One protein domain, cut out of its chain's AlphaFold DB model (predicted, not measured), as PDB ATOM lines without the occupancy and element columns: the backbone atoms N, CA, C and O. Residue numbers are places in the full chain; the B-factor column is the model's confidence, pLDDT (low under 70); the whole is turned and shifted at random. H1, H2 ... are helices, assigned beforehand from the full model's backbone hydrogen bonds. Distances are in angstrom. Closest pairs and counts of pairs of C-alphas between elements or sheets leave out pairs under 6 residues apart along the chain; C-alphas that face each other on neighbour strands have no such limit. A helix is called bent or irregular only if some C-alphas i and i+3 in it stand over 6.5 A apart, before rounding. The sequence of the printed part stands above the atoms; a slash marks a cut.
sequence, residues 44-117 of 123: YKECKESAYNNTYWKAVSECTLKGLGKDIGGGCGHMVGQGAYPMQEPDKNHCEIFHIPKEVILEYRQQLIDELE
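What this domain is: This is residues 44 to 117 of the 123 residues of an uncharacterized protein of Pseudoalteromonas luteoviolacea 2ta16 (UniProt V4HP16). One long helix, H1, makes the spine of a stretched-out model: the short helix H2 folds back on its last part, the chain then returns alongside H1 to the short helix H3 at H1's first end, and from there residues 101 to 117, with H4, stick out as a free arm. Without this arm the body still spans 44 A along its longest axis, against 62 A for the whole. The printed part has 74 residues with four named helices, in the order H1, H2, H3, H4 along the chain, and no named strand; its class is all helix. It is extended, with a radius of gyration of the C-alphas of 19.4 A, and a rod in outline, spanning 62 by 24 by 14 A.

How they stand to each other: Start with H1, residues 44 to 65, the longest helix. Look at its residues 56 to 64: with these alone it touches H2, residues 75 to 81, and the closest C-alphas are those of Val 60 and Cys 76, 5.3 A apart. H1 and H2 form a helical hairpin, running opposite ways at a steep tilt of 39 degrees. Now go to residues 44 to 48 of H1, with which alone it touches H3, residues 93 to 98; the closest C-alphas, those of Tyr 44 and Phe 98, are 4.8 A apart. H1 and H3 run opposite ways at a shallow tilt of 34 degrees, only just short of steep. H2 and H3 are apart. H4, residues 102 to 115, touches no helix. In H1, H2 and H4 every O i to N i+4 pair is within hydrogen-bond range; in H3 0 of 2 are, while 2 of its 3 O i to N i+3 pairs are within range.

Where its parts are: Find C-alpha 44 at (23.755, 34.087, -13.907); from there H1 runs 32.0 A to C-alpha 65 at (49.522, 15.631, -18.409). H2 goes from Gly 75 to Gly 81, 10.1 A. H3 goes from Asn 93 to Phe 98, 10.3 A; it is neither bent nor irregular, but only just: C-alphas 94 and 97 are 6.4 A apart. H4 begins at Lys 102 and ends, 20.0 A on, at C-alpha 115 at (-1.768, 39.145, -9.675).

The domain as a whole: The two C-alphas farthest apart are those of Gly 67 and Glu 117, 62.1 A. Without residues 101 to 117, which stand free, the body has 57 residues and spans 44 by 16 by 13 A. The link from H2 to H3, 11 residues, is long; that from H1 to H2, 9 residues, is short, and that from H3 to H4, 3 residues, is tight. The printed part has no cut. The mean pLDDT of the printed part is 94.9, and no printed residue is under 70.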
ATOM      1  N   TYR A  44      22.587  33.481 -14.555       97.12
ATOM      2  CA  TYR A  44      23.755  34.087 -13.907       97.12
ATOM      3  C   TYR A  44      24.597  33.056 -13.141       97.12
ATOM      4  O   TYR A  44      25.817  32.991 -13.307       97.12
ATOM      5  N   LYS A  45      23.949  32.221 -12.320       96.00
ATOM      6  CA  LYS A  45      24.626  31.170 -11.543       96.00
ATOM      7  C   LYS A  45      25.259  30.118 -12.447       96.00
ATOM      8  O   LYS A  45      26.439  29.826 -12.283       96.00
ATOM      9  N   GLU A  46      24.497  29.606 -13.411       97.19
ATOM     10  CA  GLU A  46      24.959  28.595 -14.367       97.19
ATOM     11  C   GLU A  46      26.129  29.116 -15.212       97.19
ATOM     12  O   GLU A  46      27.098  28.393 -15.429       97.19
ATOM     13  N   CYS A  47      26.107  30.391 -15.619       98.06
ATOM     14  CA  CYS A  47      27.231  31.021 -16.311       98.06
ATOM     15  C   CYS A  47      28.502  31.018 -15.447       98.06
ATOM     16  O   CYS A  47      29.557  30.550 -15.883       98.06
ATOM     17  N   LYS A  48      28.408  31.478 -14.191       97.88
ATOM     18  CA  LYS A  48      29.562  31.532 -13.275       97.88
ATOM     19  C   LYS A  48      30.106  30.150 -12.932       97.88
ATOM     20  O   LYS A  48      31.321  30.001 -12.779       97.88
ATOM     21  N   GLU A  49      29.223  29.168 -12.794       97.50
ATOM     22  CA  GLU A  49      29.581  27.769 -12.577       97.50
ATOM     23  C   GLU A  49      30.277  27.179 -13.806       97.50
ATOM     24  O   GLU A  49      31.329  26.561 -13.672       97.50
ATOM     25  N   SER A  50      29.762  27.436 -15.009       97.75
ATOM     26  CA  SER A  50      30.387  27.007 -16.263       97.75
ATOM     27  C   SER A  50      31.792  27.594 -16.434       97.75
ATOM     28  O   SER A  50      32.740  26.858 -16.713       97.75
ATOM     29  N   ALA A  51      31.963  28.897 -16.174       97.31
ATOM     30  CA  ALA A  51      33.266  29.560 -16.216       97.31
ATOM     31  C   ALA A  51      34.264  28.934 -15.224       97.31
ATOM     32  O   ALA A  51      35.409  28.660 -15.582       97.31
ATOM     33  N   TYR A  52      33.821  28.646 -13.996       96.81
ATOM     34  CA  TYR A  52      34.635  27.944 -12.999       96.81
ATOM     35  C   TYR A  52      34.981  26.511 -13.426       96.81
ATOM     36  O   TYR A  52      36.132  26.091 -13.328       96.81
ATOM     37  N   ASN A  53      34.005  25.758 -13.932       97.50
ATOM     38  CA  ASN A  53      34.212  24.386 -14.379       97.50
ATOM     39  C   ASN A  53      35.209  24.329 -15.539       97.50
ATOM     40  O   ASN A  53      36.041  23.423 -15.585       97.50
ATOM     41  N   ASN A  54      35.180  25.310 -16.445       97.31
ATOM     42  CA  ASN A  54      36.162  25.423 -17.516       97.31
ATOM     43  C   ASN A  54      37.594  25.547 -16.969       97.31
ATOM     44  O   ASN A  54      38.463  24.760 -17.355       97.31
ATOM     45  N   THR A  55      37.838  26.475 -16.037       97.69
ATOM     46  CA  THR A  55      39.173  26.651 -15.441       97.69
ATOM     47  C   THR A  55      39.596  25.448 -14.608       97.69
ATOM     48  O   THR A  55      40.750  25.023 -14.693       97.69
ATOM     49  N   TYR A  56      38.662  24.855 -13.862       98.00
ATOM     50  CA  TYR A  56      38.898  23.661 -13.055       98.00
ATOM     51  C   TYR A  56      39.340  22.480 -13.921       98.00
ATOM     52  O   TYR A  56      40.408  21.911 -13.700       98.00
ATOM     53  N   TRP A  57      38.571  22.134 -14.958       98.00
ATOM     54  CA  TRP A  57      38.890  20.986 -15.810       98.00
ATOM     55  C   TRP A  57      40.141  21.206 -16.656       98.00
ATOM     56  O   TRP A  57      40.886  20.252 -16.894       98.00
ATOM     57  N   LYS A  58      40.432  22.454 -17.040       98.12
ATOM     58  CA  LYS A  58      41.718  22.810 -17.645       98.12
ATOM     59  C   LYS A  58      42.879  22.513 -16.690       98.12
ATOM     60  O   LYS A  58      43.815  21.820 -17.080       98.12
ATOM     61  N   ALA A  59      42.795  22.952 -15.435       98.06
ATOM     62  CA  ALA A  59      43.825  22.682 -14.431       98.06
ATOM     63  C   ALA A  59      43.975  21.179 -14.135       98.06
ATOM     64  O   ALA A  59      45.097  20.678 -14.046       98.06
ATOM     65  N   VAL A  60      42.864  20.435 -14.055       98.19
ATOM     66  CA  VAL A  60      42.891  18.970 -13.891       98.19
ATOM     67  C   VAL A  60      43.615  18.314 -15.065       98.19
ATOM     68  O   VAL A  60      44.501  17.492 -14.842       98.19
ATOM     69  N   SER A  61      43.293  18.706 -16.300       98.06
ATOM     70  CA  SER A  61      43.946  18.188 -17.505       98.06
ATOM     71  C   SER A  61      45.454  18.460 -17.501       98.06
ATOM     72  O   SER A  61      46.246  17.543 -17.723       98.06
ATOM     73  N   GLU A  62      45.874  19.683 -17.164       98.06
ATOM     74  CA  GLU A  62      47.291  20.043 -17.056       98.06
ATOM     75  C   GLU A  62      48.021  19.251 -15.958       98.06
ATOM     76  O   GLU A  62      49.139  18.777 -16.175       98.06
ATOM     77  N   CYS A  63      47.391  19.059 -14.796       97.75
ATOM     78  CA  CYS A  63      47.913  18.205 -13.729       97.75
ATOM     79  C   CYS A  63      48.096  16.756 -14.210       97.75
ATOM     80  O   CYS A  63      49.135  16.139 -13.951       97.75
ATOM     81  N   THR A  64      47.113  16.219 -14.940       97.19
ATOM     82  CA  THR A  64      47.147  14.854 -15.474       97.19
ATOM     83  C   THR A  64      48.260  14.684 -16.503       97.19
ATOM     84  O   THR A  64      49.000  13.704 -16.425       97.19
ATOM     85  N   LEU A  65      48.440  15.646 -17.416       97.38
ATOM     86  CA  LEU A  65      49.522  15.631 -18.409       97.38
ATOM     87  C   LEU A  65      50.910  15.618 -17.758       97.38
ATOM     88  O   LEU A  65      51.817  14.949 -18.247       97.38
ATOM     89  N   LYS A  66      51.066  16.307 -16.624       96.75
ATOM     90  CA  LYS A  66      52.305  16.306 -15.827       96.75
ATOM     91  C   LYS A  66      52.466  15.056 -14.953       96.75
ATOM     92  O   LYS A  66      53.507  14.882 -14.329       96.75
ATOM     93  N   GLY A  67      51.451  14.194 -14.883       95.56
ATOM     94  CA  GLY A  67      51.472  12.962 -14.098       95.56
ATOM     95  C   GLY A  67      51.464  13.163 -12.580       95.56
ATOM     96  O   GLY A  67      51.818  12.232 -11.865       95.56
ATOM     97  N   LEU A  68      51.065  14.339 -12.083       94.31
ATOM     98  CA  LEU A  68      51.242  14.726 -10.673       94.31
ATOM     99  C   LEU A  68      50.228  14.087  -9.710       94.31
ATOM    100  O   LEU A  68      50.510  13.954  -8.527       94.31
ATOM    101  N   GLY A  69      49.060  13.672 -10.205       92.38
ATOM    102  CA  GLY A  69      47.984  13.104  -9.384       92.38
ATOM    103  C   GLY A  69      47.938  11.575  -9.333       92.38
ATOM    104  O   GLY A  69      46.902  11.035  -8.962       92.38
ATOM    105  N   LYS A  70      48.987  10.865  -9.767       93.12
ATOM    106  CA  LYS A  70      48.952   9.394  -9.891       93.12
ATOM    107  C   LYS A  70      48.885   8.667  -8.547       93.12
ATOM    108  O   LYS A  70      48.159   7.686  -8.440       93.12
ATOM    109  N   ASP A  71      49.572   9.189  -7.534       94.06
ATOM    110  CA  ASP A  71      49.696   8.553  -6.212       94.06
ATOM    111  C   ASP A  71      48.840   9.243  -5.131       94.06
ATOM    112  O   ASP A  71      49.030   9.030  -3.935       94.06
ATOM    113  N   ILE A  72      47.890  10.094  -5.539       93.00
ATOM    114  CA  ILE A  72      47.019  10.860  -4.638       93.00
ATOM    115  C   ILE A  72      45.598  10.297  -4.705       93.00
ATOM    116  O   ILE A  72      45.016  10.167  -5.782       93.00
ATOM    117  N   GLY A  73      45.005  10.004  -3.544       92.25
ATOM    118  CA  GLY A  73      43.600   9.600  -3.447       92.25
ATOM    119  C   GLY A  73      42.673  10.679  -4.020       92.25
ATOM    120  O   GLY A  73      42.701  11.822  -3.578       92.25
ATOM    121  N   GLY A  74      41.870  10.327  -5.029       93.50
ATOM    122  CA  GLY A  74      41.040  11.286  -5.780       93.50
ATOM    123  C   GLY A  74      41.778  12.051  -6.894       93.50
ATOM    124  O   GLY A  74      41.170  12.856  -7.600       93.50
ATOM    125  N   GLY A  75      43.069  11.774  -7.088       97.06
ATOM    126  CA  GLY A  75      43.884  12.214  -8.215       97.06
ATOM    127  C   GLY A  75      43.961  13.728  -8.417       97.06
ATOM    128  O   GLY A  75      43.823  14.523  -7.489       97.06
ATOM    129  N   CYS A  76      44.166  14.140  -9.670       97.88
ATOM    130  CA  CYS A  76      44.266  15.557 -10.031       97.88
ATOM    131  C   CYS A  76      42.991  16.359  -9.730       97.88
ATOM    132  O   CYS A  76      43.090  17.548  -9.442       97.88
ATOM    133  N   GLY A  77      41.811  15.727  -9.735       97.12
ATOM    134  CA  GLY A  77      40.577  16.387  -9.300       97.12
ATOM    135  C   GLY A  77      40.643  16.810  -7.832       97.12
ATOM    136  O   GLY A  77      40.344  17.954  -7.497       97.12
ATOM    137  N   HIS A  78      41.131  15.922  -6.961       97.31
ATOM    138  CA  HIS A  78      41.342  16.244  -5.551       97.31
ATOM    139  C   HIS A  78      42.394  17.344  -5.362       97.31
ATOM    140  O   HIS A  78      42.163  18.285  -4.609       97.31
ATOM    141  N   MET A  79      43.520  17.279  -6.082       97.06
ATOM    142  CA  MET A  79      44.574  18.297  -5.979       97.06
ATOM    143  C   MET A  79      44.090  19.696  -6.370       97.06
ATOM    144  O   MET A  79      44.362  20.655  -5.655       97.06
ATOM    145  N   VAL A  80      43.373  19.821  -7.491       97.12
ATOM    146  CA  VAL A  80      42.833  21.110  -7.943       97.12
ATOM    147  C   VAL A  80      41.725  21.578  -6.999       97.12
ATOM    148  O   VAL A  80      41.745  22.722  -6.556       97.12
ATOM    149  N   GLY A  81      40.796  20.693  -6.623       95.31
ATOM    150  CA  GLY A  81      39.672  21.031  -5.744       95.31
ATOM    151  C   GLY A  81      40.078  21.454  -4.327       95.31
ATOM    152  O   GLY A  81      39.365  22.233  -3.705       95.31
ATOM    153  N   GLN A  82      41.222  20.977  -3.826       95.38
ATOM    154  CA  GLN A  82      41.791  21.379  -2.531       95.38
ATOM    155  C   GLN A  82      42.806  22.534  -2.641       95.38
ATOM    156  O   GLN A  82      43.391  22.930  -1.636       95.38
ATOM    157  N   GLY A  83      43.060  23.063  -3.844       92.94
ATOM    158  CA  GLY A  83      44.027  24.145  -4.064       92.94
ATOM    159  C   GLY A  83      45.502  23.725  -3.988       92.94
ATOM    160  O   GLY A  83      46.382  24.580  -3.973       92.94
ATOM    161  N   ALA A  84      45.797  22.421  -3.970       94.25
ATOM    162  CA  ALA A  84      47.162  21.888  -4.012       94.25
ATOM    163  C   ALA A  84      47.795  21.960  -5.417       94.25
ATOM    164  O   ALA A  84      49.013  21.842  -5.554       94.25
ATOM    165  N   TYR A  85      46.986  22.153  -6.462       95.94
ATOM    166  CA  TYR A  85      47.442  22.456  -7.819       95.94
ATOM    167  C   TYR A  85      46.855  23.803  -8.272       95.94
ATOM    168  O   TYR A  85      45.654  24.019  -8.091       95.94
ATOM    169  N   PRO A  86      47.662  24.712  -8.857       95.06
ATOM    170  CA  PRO A  86      47.202  26.051  -9.202       95.06
ATOM    171  C   PRO A  86      46.140  26.019 -10.303       95.06
ATOM    172  O   PRO A  86      46.255  25.290 -11.288       95.06
ATOM    173  N   MET A  87      45.133  26.875 -10.158       95.50
ATOM    174  CA  MET A  87      44.089  27.112 -11.148       95.50
ATOM    175  C   MET A  87      44.062  28.606 -11.467       95.50
ATOM    176  O   MET A  87      44.209  29.436 -10.574       95.50
ATOM    177  N   GLN A  88      43.896  28.952 -12.743       93.38
ATOM    178  CA  GLN A  88      43.667  30.344 -13.126       93.38
ATOM    179  C   GLN A  88      42.303  30.798 -12.611       93.38
ATOM    180  O   GLN A  88      41.336  30.040 -12.684       93.38
ATOM    181  N   GLU A  89      42.227  32.038 -12.130       93.88
ATOM    182  CA  GLU A  89      40.951  32.620 -11.734       93.88
ATOM    183  C   GLU A  89      40.016  32.703 -12.952       93.88
ATOM    184  O   GLU A  89      40.390  33.292 -13.972       93.88
ATOM    185  N   PRO A  90      38.815  32.106 -12.890       94.12
ATOM    186  CA  PRO A  90      37.834  32.209 -13.961       94.12
ATOM    187  C   PRO A  90      37.377  33.656 -14.159       94.12
ATOM    188  O   PRO A  90      36.849  34.273 -13.232       94.12
ATOM    189  N   ASP A  91      37.497  34.167 -15.387       93.88
ATOM    190  CA  ASP A  91      36.838  35.413 -15.780       93.88
ATOM    191  C   ASP A  91      35.320  35.198 -15.802       93.88
ATOM    192  O   ASP A  91      34.803  34.363 -16.542       93.88
ATOM    193  N   LYS A  92      34.608  35.959 -14.969       95.69
ATOM    194  CA  LYS A  92      33.147  35.908 -14.830       95.69
ATOM    195  C   LYS A  92      32.479  37.220 -15.221       95.69
ATOM    196  O   LYS A  92      31.265  37.325 -15.089       95.69
ATOM    197  N   ASN A  93      33.234  38.205 -15.711       96.75
ATOM    198  CA  ASN A  93      32.694  39.530 -16.025       96.75
ATOM    199  C   ASN A  93      31.615  39.454 -17.110       96.75
ATOM    200  O   ASN A  93      30.609  40.152 -17.045       96.75
ATOM    201  N   HIS A  94      31.778  38.542 -18.070       94.94
ATOM    202  CA  HIS A  94      30.780  38.286 -19.105       94.94
ATOM    203  C   HIS A  94      29.447  37.748 -18.553       94.94
ATOM    204  O   HIS A  94      28.425  37.898 -19.212       94.94
ATOM    205  N   CYS A  95      29.427  37.147 -17.356       97.25
ATOM    206  CA  CYS A  95      28.198  36.649 -16.741       97.25
ATOM    207  C   CYS A  95      27.332  37.764 -16.155       97.25
ATOM    208  O   CYS A  95      26.134  37.556 -15.996       97.25
ATOM    209  N   GLU A  96      27.896  38.936 -15.852       96.56
ATOM    210  CA  GLU A  96      27.162  40.049 -15.231       96.56
ATOM    211  C   GLU A  96      25.991  40.546 -16.095       96.56
ATOM    212  O   GLU A  96      25.026  41.081 -15.563       96.56
ATOM    213  N   ILE A  97      25.994  40.271 -17.408       96.12
ATOM    214  CA  ILE A  97      24.846  40.540 -18.292       96.12
ATOM    215  C   ILE A  97      23.571  39.785 -17.881       96.12
ATOM    216  O   ILE A  97      22.466  40.241 -18.158       96.12
ATOM    217  N   PHE A  98      23.714  38.633 -17.222       95.44
ATOM    218  CA  PHE A  98      22.598  37.829 -16.723       95.44
ATOM    219  C   PHE A  98      22.231  38.167 -15.278       95.44
ATOM    220  O   PHE A  98      21.307  37.561 -14.733       95.44
ATOM    221  N   HIS A  99      22.971  39.067 -14.625       95.88
ATOM    222  CA  HIS A  99      22.724  39.397 -13.235       95.88
ATOM    223  C   HIS A  99      21.444  40.220 -13.106       95.88
ATOM    224  O   HIS A  99      21.354  41.344 -13.598       95.88
ATOM    225  N   ILE A 100      20.461  39.666 -12.400       95.06
ATOM    226  CA  ILE A 100      19.243  40.388 -12.047       95.06
ATOM    227  C   ILE A 100      19.391  40.896 -10.608       95.06
ATOM    228  O   ILE A 100      19.585  40.077  -9.694       95.06
ATOM    229  N   PRO A 101      19.293  42.223 -10.380       94.81
ATOM    230  CA  PRO A 101      19.351  42.801  -9.045       94.81
ATOM    231  C   PRO A 101      18.299  42.200  -8.116       94.81
ATOM    232  O   PRO A 101      17.202  41.810  -8.529       94.81
ATOM    233  N   LYS A 102      18.622  42.136  -6.825       92.75
ATOM    234  CA  LYS A 102      17.731  41.551  -5.818       92.75
ATOM    235  C   LYS A 102      16.410  42.313  -5.734       92.75
ATOM    236  O   LYS A 102      15.372  41.700  -5.514       92.75
ATOM    237  N   GLU A 103      16.461  43.624  -5.913       95.44
ATOM    238  CA  GLU A 103      15.327  44.539  -5.869       95.44
ATOM    239  C   GLU A 103      14.307  44.168  -6.953       95.44
ATOM    240  O   GLU A 103      13.142  43.957  -6.637       95.44
ATOM    241  N   VAL A 104      14.770  43.920  -8.183       94.44
ATOM    242  CA  VAL A 104      13.925  43.487  -9.311       94.44
ATOM    243  C   VAL A 104      13.265  42.133  -9.031       94.44
ATOM    244  O   VAL A 104      12.092  41.929  -9.329       94.44
ATOM    245  N   ILE A 105      13.986  41.198  -8.405       93.38
ATOM    246  CA  ILE A 105      13.422  39.894  -8.015       93.38
ATOM    247  C   ILE A 105      12.337  40.054  -6.944       93.38
ATOM    248  O   ILE A 105      11.342  39.328  -6.958       93.38
ATOM    249  N   LEU A 106      12.531  40.971  -5.993       93.69
ATOM    250  CA  LEU A 106      11.545  41.259  -4.954       93.69
ATOM    251  C   LEU A 106      10.301  41.938  -5.532       93.69
ATOM    252  O   LEU A 106       9.196  41.571  -5.139       93.69
ATOM    253  N   GLU A 107      10.475  42.860  -6.479       94.31
ATOM    254  CA  GLU A 107       9.377  43.494  -7.215       94.31
ATOM    255  C   GLU A 107       8.581  42.462  -8.021       94.31
ATOM    256  O   GLU A 107       7.370  42.365  -7.839       94.31
ATOM    257  N   TYR A 108       9.249  41.612  -8.811       92.69
ATOM    258  CA  TYR A 108       8.596  40.526  -9.554       92.69
ATOM    259  C   TYR A 108       7.834  39.572  -8.630       92.69
ATOM    260  O   TYR A 108       6.691  39.196  -8.882       92.69
ATOM    261  N   ARG A 109       8.446  39.200  -7.502       92.50
ATOM    262  CA  ARG A 109       7.792  38.366  -6.493       92.50
ATOM    263  C   ARG A 109       6.514  39.015  -5.959       92.50
ATOM    264  O   ARG A 109       5.547  38.294  -5.723       92.50
ATOM    265  N   GLN A 110       6.534  40.321  -5.699       91.31
ATOM    266  CA  GLN A 110       5.360  41.038  -5.208       91.31
ATOM    267  C   GLN A 110       4.276  41.114  -6.288       91.31
ATOM    268  O   GLN A 110       3.132  40.799  -5.988       91.31
ATOM    269  N   GLN A 111       4.648  41.393  -7.541       90.56
ATOM    270  CA  GLN A 111       3.727  41.374  -8.684       90.56
ATOM    271  C   GLN A 111       2.994  40.034  -8.802       90.56
ATOM    272  O   GLN A 111       1.771  40.019  -8.861       90.56
ATOM    273  N   LEU A 112       3.707  38.905  -8.714       88.62
ATOM    274  CA  LEU A 112       3.081  37.577  -8.737       88.62
ATOM    275  C   LEU A 112       2.111  37.340  -7.569       88.62
ATOM    276  O   LEU A 112       1.118  36.635  -7.724       88.62
ATOM    277  N   ILE A 113       2.401  37.879  -6.382       87.69
ATOM    278  CA  ILE A 113       1.507  37.760  -5.219       87.69
ATOM    279  C   ILE A 113       0.220  38.555  -5.449       87.69
ATOM    280  O   ILE A 113      -0.857  38.057  -5.115       87.69
ATOM    281  N   ASP A 114       0.352  39.757  -6.007       88.31
ATOM    282  CA  ASP A 114      -0.756  40.675  -6.252       88.31
ATOM    283  C   ASP A 114      -1.645  40.178  -7.407       88.31
ATOM    284  O   ASP A 114      -2.863  40.136  -7.259       88.31
ATOM    285  N   GLU A 115      -1.053  39.714  -8.515       86.00
ATOM    286  CA  GLU A 115      -1.768  39.145  -9.675       86.00
ATOM    287  C   GLU A 115      -2.564  37.884  -9.330       86.00
ATOM    288  O   GLU A 115      -3.637  37.644  -9.881       86.00
ATOM    289  N   LEU A 116      -2.037  37.062  -8.422       83.62
ATOM    290  CA  LEU A 116      -2.695  35.840  -7.968       83.62
ATOM    291  C   LEU A 116      -3.679  36.087  -6.816       83.62
ATOM    292  O   LEU A 116      -4.208  35.116  -6.275       83.62
ATOM    293  N   GLU A 117      -3.881  37.351  -6.422       83.44
ATOM    294  CA  GLU A 117      -4.750  37.783  -5.321       83.44
ATOM    295  C   GLU A 117      -4.581  36.907  -4.066       83.44
ATOM    296  O   GLU A 117      -5.549  36.532  -3.403       83.44
TER     297      GLU A 117